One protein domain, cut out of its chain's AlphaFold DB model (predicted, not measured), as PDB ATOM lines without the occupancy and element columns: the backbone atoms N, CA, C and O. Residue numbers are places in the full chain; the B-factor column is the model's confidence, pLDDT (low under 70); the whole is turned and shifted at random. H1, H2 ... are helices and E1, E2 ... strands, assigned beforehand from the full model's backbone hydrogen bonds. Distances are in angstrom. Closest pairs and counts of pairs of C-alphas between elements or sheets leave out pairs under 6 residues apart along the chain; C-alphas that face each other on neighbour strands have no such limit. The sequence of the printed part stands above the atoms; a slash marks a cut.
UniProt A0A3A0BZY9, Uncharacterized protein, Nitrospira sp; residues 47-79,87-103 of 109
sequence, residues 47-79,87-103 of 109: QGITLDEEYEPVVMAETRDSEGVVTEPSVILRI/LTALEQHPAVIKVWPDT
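What this domain is: This is residues 47 to 79 and 87 to 103 of the 109 residues of an uncharacterized protein of Nitrospira sp (UniProt A0A3A0BZY9). A narrow hairpin of strands E2 and E3, with a long loop of residues 61 to 73, makes the length; toward the far end from that loop, E1 lies beside the end of E3, and helix H1 and strand E4 form the other side. The 50 printed residues have four named strands and one named helix, in the order E1, E2, E3, H1, E4, with E2 - E3 an antiparallel sheet. The class is mixed, with under half of the residues in named elements. The whole is loose, with a radius of gyration of the C-alphas of 13.2 A, and spans 39 by 24 by 18 A.

How they stand to each other: The closest C-alphas of E1, residues 49 to 51, and E3, residues 74 to 79, are Leu 51 and Ile 79, 4.5 A apart. E2, residues 58 to 60, and E3 form an antiparallel hairpin at 152 degrees; N 60 and O 74, 2.9 A apart, are within hydrogen-bond range. H1, residues 87 to 91, has its O i to N i+4 pair within range. Its closest C-alphas to E4, residues 96 to 101, are Glu 91 and Val 99, 6.5 A. E3 and E4 are near each other.

Where its parts are: E1 begins at C-alpha 49 (-61.234, -7.179, -37.126). E3 is 15.6 A long and E4 14.3 A, ending at C-alpha 101 (-53.579, -14.859, -28.690).

The domain as a whole: Residues 80 to 86 are cut out; C-alphas 79 and 87 are 10.3 A apart. The link E2 to E3 is long. No printed residue is under 70 in pLDDT.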
ATOM      1  N   GLN A  47     -61.800  -7.686 -42.992       89.38
ATOM      2  CA  GLN A  47     -63.137  -7.530 -42.423       89.38
ATOM      3  C   GLN A  47     -63.273  -8.330 -41.127       89.38
ATOM      4  O   GLN A  47     -62.718  -9.420 -40.997       89.38
ATOM      5  N   GLY A  48     -64.075  -7.824 -40.189       90.94
ATOM      6  CA  GLY A  48     -64.348  -8.525 -38.931       90.94
ATOM      7  C   GLY A  48     -63.206  -8.462 -37.913       90.94
ATOM      8  O   GLY A  48     -63.215  -9.242 -36.959       90.94
ATOM      9  N   ILE A  49     -62.260  -7.539 -38.105       93.81
ATOM     10  CA  ILE A  49     -61.234  -7.179 -37.126       93.81
ATOM     11  C   ILE A  49     -61.295  -5.681 -36.812       93.81
ATOM     12  O   ILE A  49     -61.722  -4.886 -37.652       93.81
ATOM     13  N   THR A  50     -60.859  -5.289 -35.620       95.12
ATOM     14  CA  THR A  50     -60.744  -3.883 -35.201       95.12
ATOM     15  C   THR A  50     -59.417  -3.651 -34.493       95.12
ATOM     16  O   THR A  50     -58.996  -4.491 -33.704       95.12
ATOM     17  N   LEU A  51     -58.771  -2.515 -34.754       94.75
ATOM     18  CA  LEU A  51     -57.561  -2.104 -34.044       94.75
ATOM     19  C   LEU A  51     -57.898  -1.711 -32.603       94.75
ATOM     20  O   LEU A  51     -58.883  -1.007 -32.377       94.75
ATOM     21  N   ASP A  52     -57.069  -2.135 -31.655       93.56
ATOM     22  CA  ASP A  52     -57.063  -1.548 -30.322       93.56
ATOM     23  C   ASP A  52     -56.186  -0.288 -30.332       93.56
ATOM     24  O   ASP A  52     -54.964  -0.367 -30.452       93.56
ATOM     25  N   GLU A  53     -56.823   0.881 -30.260       90.94
ATOM     26  CA  GLU A  53     -56.132   2.175 -30.297       90.94
ATOM     27  C   GLU A  53     -55.476   2.558 -28.961       90.94
ATOM     28  O   GLU A  53     -54.673   3.489 -28.932       90.94
ATOM     29  N   GLU A  54     -55.803   1.866 -27.865       90.56
ATOM     30  CA  GLU A  54     -55.202   2.102 -26.545       90.56
ATOM     31  C   GLU A  54     -53.896   1.317 -26.360       90.56
ATOM     32  O   GLU A  54     -53.117   1.603 -25.450       90.56
ATOM     33  N   TYR A  55     -53.637   0.329 -27.219       90.38
ATOM     34  CA  TYR A  55     -52.402  -0.441 -27.200       90.38
ATOM     35  C   TYR A  55     -51.255   0.321 -27.875       90.38
ATOM     36  O   TYR A  55     -51.318   0.650 -29.062       90.38
ATOM     37  N   GLU A  56     -50.165   0.544 -27.140       90.94
ATOM     38  CA  GLU A  56     -48.953   1.147 -27.695       90.94
ATOM     39  C   GLU A  56     -48.251   0.181 -28.672       90.94
ATOM     40  O   GLU A  56     -47.875  -0.928 -28.283       90.94
ATOM     41  N   PRO A  57     -48.036   0.572 -29.943       91.19
ATOM     42  CA  PRO A  57     -47.387  -0.287 -30.930       91.19
ATOM     43  C   PRO A  57     -45.957  -0.651 -30.532       91.19
ATOM     44  O   PRO A  57     -45.151   0.221 -30.204       91.19
ATOM     45  N   VAL A  58     -45.597  -1.929 -30.664       91.69
ATOM     46  CA  VAL A  58     -44.231  -2.390 -30.378       91.69
ATOM     47  C   VAL A  58     -43.459  -2.492 -31.685       91.69
ATOM     48  O   VAL A  58     -43.758  -3.328 -32.534       91.69
ATOM     49  N   VAL A  59     -42.465  -1.625 -31.863       89.62
ATOM     50  CA  VAL A  59     -41.573  -1.664 -33.026       89.62
ATOM     51  C   VAL A  59     -40.512  -2.733 -32.811       89.62
ATOM     52  O   VAL A  59     -39.755  -2.675 -31.844       89.62
ATOM     53  N   MET A  60     -40.423  -3.679 -33.739       86.69
ATOM     54  CA  MET A  60     -39.374  -4.688 -33.731       86.69
ATOM     55  C   MET A  60     -38.161  -4.148 -34.482       86.69
ATOM     56  O   MET A  60     -38.266  -3.666 -35.614       86.69
ATOM     57  N   ALA A  61     -37.002  -4.193 -33.829       75.44
ATOM     58  CA  ALA A  61     -35.748  -3.828 -34.464       75.44
ATOM     59  C   ALA A  61     -35.411  -4.834 -35.568       75.44
ATOM     60  O   ALA A  61     -35.655  -6.033 -35.434       75.44
ATOM     61  N   GLU A  62     -34.795  -4.349 -36.640       77.31
ATOM     62  CA  GLU A  62     -34.177  -5.251 -37.598       77.31
ATOM     63  C   GLU A  62     -33.021  -5.976 -36.921       77.31
ATOM     64  O   GLU A  62     -32.138  -5.362 -36.314       77.31
ATOM     65  N   THR A  63     -33.027  -7.292 -37.040       71.62
ATOM     66  CA  THR A  63     -31.962  -8.144 -36.541       71.62
ATOM     67  C   THR A  63     -31.254  -8.765 -37.724       71.62
ATOM     68  O   THR A  63     -31.848  -9.003 -38.775       71.62
ATOM     69  N   ARG A  64     -29.952  -8.979 -37.573       78.56
ATOM     70  CA  ARG A  64     -29.180  -9.749 -38.534       78.56
ATOM     71  C   ARG A  64     -28.971 -11.125 -37.937       78.56
ATOM     72  O   ARG A  64     -28.452 -11.218 -36.824       78.56
ATOM     73  N   ASP A  65     -29.403 -12.161 -38.636       77.69
ATOM     74  CA  ASP A  65     -29.140 -13.521 -38.186       77.69
ATOM     75  C   ASP A  65     -27.659 -13.901 -38.378       77.69
ATOM     76  O   ASP A  65     -26.843 -13.130 -38.900       77.69
ATOM     77  N   SER A  66     -27.298 -15.104 -37.927       75.94
ATOM     78  CA  SER A  66     -25.940 -15.646 -38.044       75.94
ATOM     79  C   SER A  66     -25.472 -15.840 -39.490       75.94
ATOM     80  O   SER A  66     -24.271 -15.967 -39.717       75.94
ATOM     81  N   GLU A  67     -26.392 -15.853 -40.458       82.56
ATOM     82  CA  GLU A  67     -26.106 -15.992 -41.888       82.56
ATOM     83  C   GLU A  67     -26.017 -14.628 -42.598       82.56
ATOM     84  O   GLU A  67     -25.693 -14.550 -43.783       82.56
ATOM     85  N   GLY A  68     -26.231 -13.526 -41.870       77.81
ATOM     86  CA  GLY A  68     -26.136 -12.172 -42.402       77.81
ATOM     87  C   GLY A  68     -27.434 -11.651 -43.024       77.81
ATOM     88  O   GLY A  68     -27.419 -10.529 -43.554       77.81
ATOM     89  N   VAL A  69     -28.532 -12.407 -42.943       78.06
ATOM     90  CA  VAL A  69     -29.854 -12.011 -43.438       78.06
ATOM     91  C   VAL A  69     -30.452 -10.995 -42.474       78.06
ATOM     92  O   VAL A  69     -30.460 -11.185 -41.259       78.06
ATOM     93  N   VAL A  70     -30.914  -9.872 -43.019       78.00
ATOM     94  CA  VAL A  70     -31.574  -8.818 -42.244       78.00
ATOM     95  C   VAL A  70     -33.060  -9.146 -42.176       78.00
ATOM     96  O   VAL A  70     -33.701  -9.299 -43.215       78.00
ATOM     97  N   THR A  71     -33.612  -9.247 -40.969       76.44
ATOM     98  CA  THR A  71     -35.056  -9.383 -40.787       76.44
ATOM     99  C   THR A  71     -35.736  -8.084 -41.196       76.44
ATOM    100  O   THR A  71     -35.292  -6.996 -40.824       76.44
ATOM    101  N   GLU A  72     -36.818  -8.196 -41.963       79.88
ATOM    102  CA  GLU A  72     -37.621  -7.038 -42.348       79.88
ATOM    103  C   GLU A  72     -38.130  -6.305 -41.098       79.88
ATOM    104  O   GLU A  72     -38.462  -6.950 -40.099       79.88
ATOM    105  N   PRO A  73     -38.208  -4.966 -41.126       87.00
ATOM    106  CA  PRO A  73     -38.740  -4.221 -39.999       87.00
ATOM    107  C   PRO A  73     -40.228  -4.543 -39.836       87.00
ATOM    108  O   PRO A  73     -40.986  -4.578 -40.810       87.00
ATOM    109  N   SER A  74     -40.662  -4.745 -38.596       91.06
ATOM    110  CA  SER A  74     -42.041  -5.113 -38.275       91.06
ATOM    111  C   SER A  74     -42.559  -4.350 -37.056       91.06
ATOM    112  O   SER A  74     -41.808  -3.702 -36.319       91.06
ATOM    113  N   VAL A  75     -43.878  -4.349 -36.882       92.88
ATOM    114  CA  VAL A  75     -44.558  -3.780 -35.712       92.88
ATOM    115  C   VAL A  75     -45.592  -4.764 -35.208       92.88
ATOM    116  O   VAL A  75     -46.322  -5.351 -36.003       92.88
ATOM    117  N   ILE A  76     -45.682  -4.893 -33.889       94.25
ATOM    118  CA  ILE A  76     -46.744  -5.634 -33.223       94.25
ATOM    119  C   ILE A  76     -47.858  -4.663 -32.836       94.25
ATOM    120  O   ILE A  76     -47.621  -3.679 -32.130       94.25
ATOM    121  N   LEU A  77     -49.070  -4.967 -33.293       94.75
ATOM    122  CA  LEU A  77     -50.310  -4.286 -32.922       94.75
ATOM    123  C   LEU A  77     -51.208  -5.237 -32.137       94.75
ATOM    124  O   LEU A  77     -51.145  -6.451 -32.336       94.75
ATOM    125  N   ARG A  78     -52.097  -4.685 -31.309       95.19
ATOM    126  CA  ARG A  78     -53.215  -5.440 -30.745       95.19
ATOM    127  C   ARG A  78     -54.482  -5.186 -31.551       95.19
ATOM    128  O   ARG A  78     -54.806  -4.048 -31.879       95.19
ATOM    129  N   ILE A  79     -55.199  -6.253 -31.871       94.88
ATOM    130  CA  ILE A  79     -56.486  -6.191 -32.561       94.88
ATOM    131  C   ILE A  79     -57.518  -7.057 -31.843       94.88
ATOM    132  O   ILE A  79     -57.171  -8.018 -31.155       94.88
ATOM    133  N   LEU A  87     -59.946 -14.336 -38.268       93.69
ATOM    134  CA  LEU A  87     -58.629 -14.768 -37.790       93.69
ATOM    135  C   LEU A  87     -57.853 -15.497 -38.893       93.69
ATOM    136  O   LEU A  87     -56.737 -15.107 -39.215       93.69
ATOM    137  N   THR A  88     -58.467 -16.496 -39.533       93.94
ATOM    138  CA  THR A  88     -57.818 -17.259 -40.610       93.94
ATOM    139  C   THR A  88     -57.446 -16.369 -41.796       93.94
ATOM    140  O   THR A  88     -56.364 -16.508 -42.361       93.94
ATOM    141  N   ALA A  89     -58.321 -15.431 -42.177       93.50
ATOM    142  CA  ALA A  89     -58.030 -14.488 -43.255       93.50
ATOM    143  C   ALA A  89     -56.844 -13.569 -42.918       93.50
ATOM    144  O   ALA A  89     -56.036 -13.258 -43.791       93.50
ATOM    145  N   LEU A  90     -56.731 -13.155 -41.654       94.38
ATOM    146  CA  LEU A  90     -55.617 -12.351 -41.174       94.38
ATOM    147  C   LEU A  90     -54.296 -13.132 -41.172       94.38
ATOM    148  O   LEU A  90     -53.291 -12.608 -41.638       94.38
ATOM    149  N   GLU A  91     -54.291 -14.377 -40.694       94.38
ATOM    150  CA  GLU A  91     -53.099 -15.242 -40.678       94.38
ATOM    151  C   GLU A  91     -52.560 -15.533 -42.086       94.38
ATOM    152  O   GLU A  91     -51.362 -15.731 -42.270       94.38
ATOM    153  N   GLN A  92     -53.437 -15.536 -43.092       94.38
ATOM    154  CA  GLN A  92     -53.071 -15.722 -44.499       94.38
ATOM    155  C   GLN A  92     -52.654 -14.419 -45.197       94.38
ATOM    156  O   GLN A  92     -52.267 -14.445 -46.370       94.38
ATOM    157  N   HIS A  93     -52.742 -13.272 -44.522       94.00
ATOM    158  CA  HIS A  93     -52.458 -11.985 -45.137       94.00
ATOM    159  C   HIS A  93     -50.944 -11.811 -45.378       94.00
ATOM    160  O   HIS A  93     -50.152 -11.976 -44.454       94.00
ATOM    161  N   PRO A  94     -50.494 -11.396 -46.578       91.56
ATOM    162  CA  PRO A  94     -49.067 -11.363 -46.931       91.56
ATOM    163  C   PRO A  94     -48.230 -10.373 -46.107       91.56
ATOM    164  O   PRO A  94     -47.011 -10.525 -45.995       91.56
ATOM    165  N   ALA A  95     -48.864  -9.342 -45.546       91.25
ATOM    166  CA  ALA A  95     -48.200  -8.394 -44.652       91.25
ATOM    167  C   ALA A  95     -48.091  -8.899 -43.203       91.25
ATOM    168  O   ALA A  95     -47.343  -8.315 -42.426       91.25
ATOM    169  N   VAL A  96     -48.827  -9.947 -42.826       93.81
ATOM    170  CA  VAL A  96     -48.790 -10.511 -41.474       93.81
ATOM    171  C   VAL A  96     -47.655 -11.524 -41.397       93.81
ATOM    172  O   VAL A  96     -47.535 -12.416 -42.232       93.81
ATOM    173  N   ILE A  97     -46.797 -11.353 -40.397       92.94
ATOM    174  CA  ILE A  97     -45.695 -12.273 -40.100       92.94
ATOM    175  C   ILE A  97     -46.197 -13.353 -39.153       92.94
ATOM    176  O   ILE A  97     -45.935 -14.540 -39.357       92.94
ATOM    177  N   LYS A  98     -46.916 -12.936 -38.105       94.38
ATOM    178  CA  LYS A  98     -47.391 -13.834 -37.059       94.38
ATOM    179  C   LYS A  98     -48.564 -13.245 -36.285       94.38
ATOM    180  O   LYS A  98     -48.689 -12.030 -36.152       94.38
ATOM    181  N   VAL A  99     -49.399 -14.135 -35.758       95.25
ATOM    182  CA  VAL A  99     -50.527 -13.820 -34.879       95.25
ATOM    183  C   VAL A  99     -50.379 -14.634 -33.595       95.25
ATOM    184  O   VAL A  99     -50.043 -15.818 -33.644       95.25
ATOM    185  N   TRP A 100     -50.622 -14.008 -32.447       95.00
ATOM    186  CA  TRP A 100     -50.641 -14.662 -31.140       95.00
ATOM    187  C   TRP A 100     -51.912 -14.291 -30.380       95.00
ATOM    188  O   TRP A 100     -52.337 -13.137 -30.453       95.00
ATOM    189  N   PRO A 101     -52.510 -15.218 -29.614       92.62
ATOM    190  CA  PRO A 101     -53.579 -14.859 -28.690       92.62
ATOM    191  C   PRO A 101     -53.041 -13.893 -27.626       92.62
ATOM    192  O   PRO A 101     -52.031 -14.186 -26.981       92.62
ATOM    193  N   ASP A 102     -53.726 -12.767 -27.416       90.12
ATOM    194  CA  ASP A 102     -53.410 -11.839 -26.325       90.12
ATOM    195  C   ASP A 102     -53.959 -12.424 -25.020       90.12
ATOM    196  O   ASP A 102     -55.105 -12.197 -24.629       90.12
ATOM    197  N   THR A 103     -53.167 -13.304 -24.410       80.75
ATOM    198  CA  THR A 103     -53.553 -14.026 -23.197       80.75
ATOM    199  C   THR A 103     -53.125 -13.211 -21.980       80.75
ATOM    200  O   THR A 103     -51.920 -13.051 -21.767       80.75
TER     201      THR A 103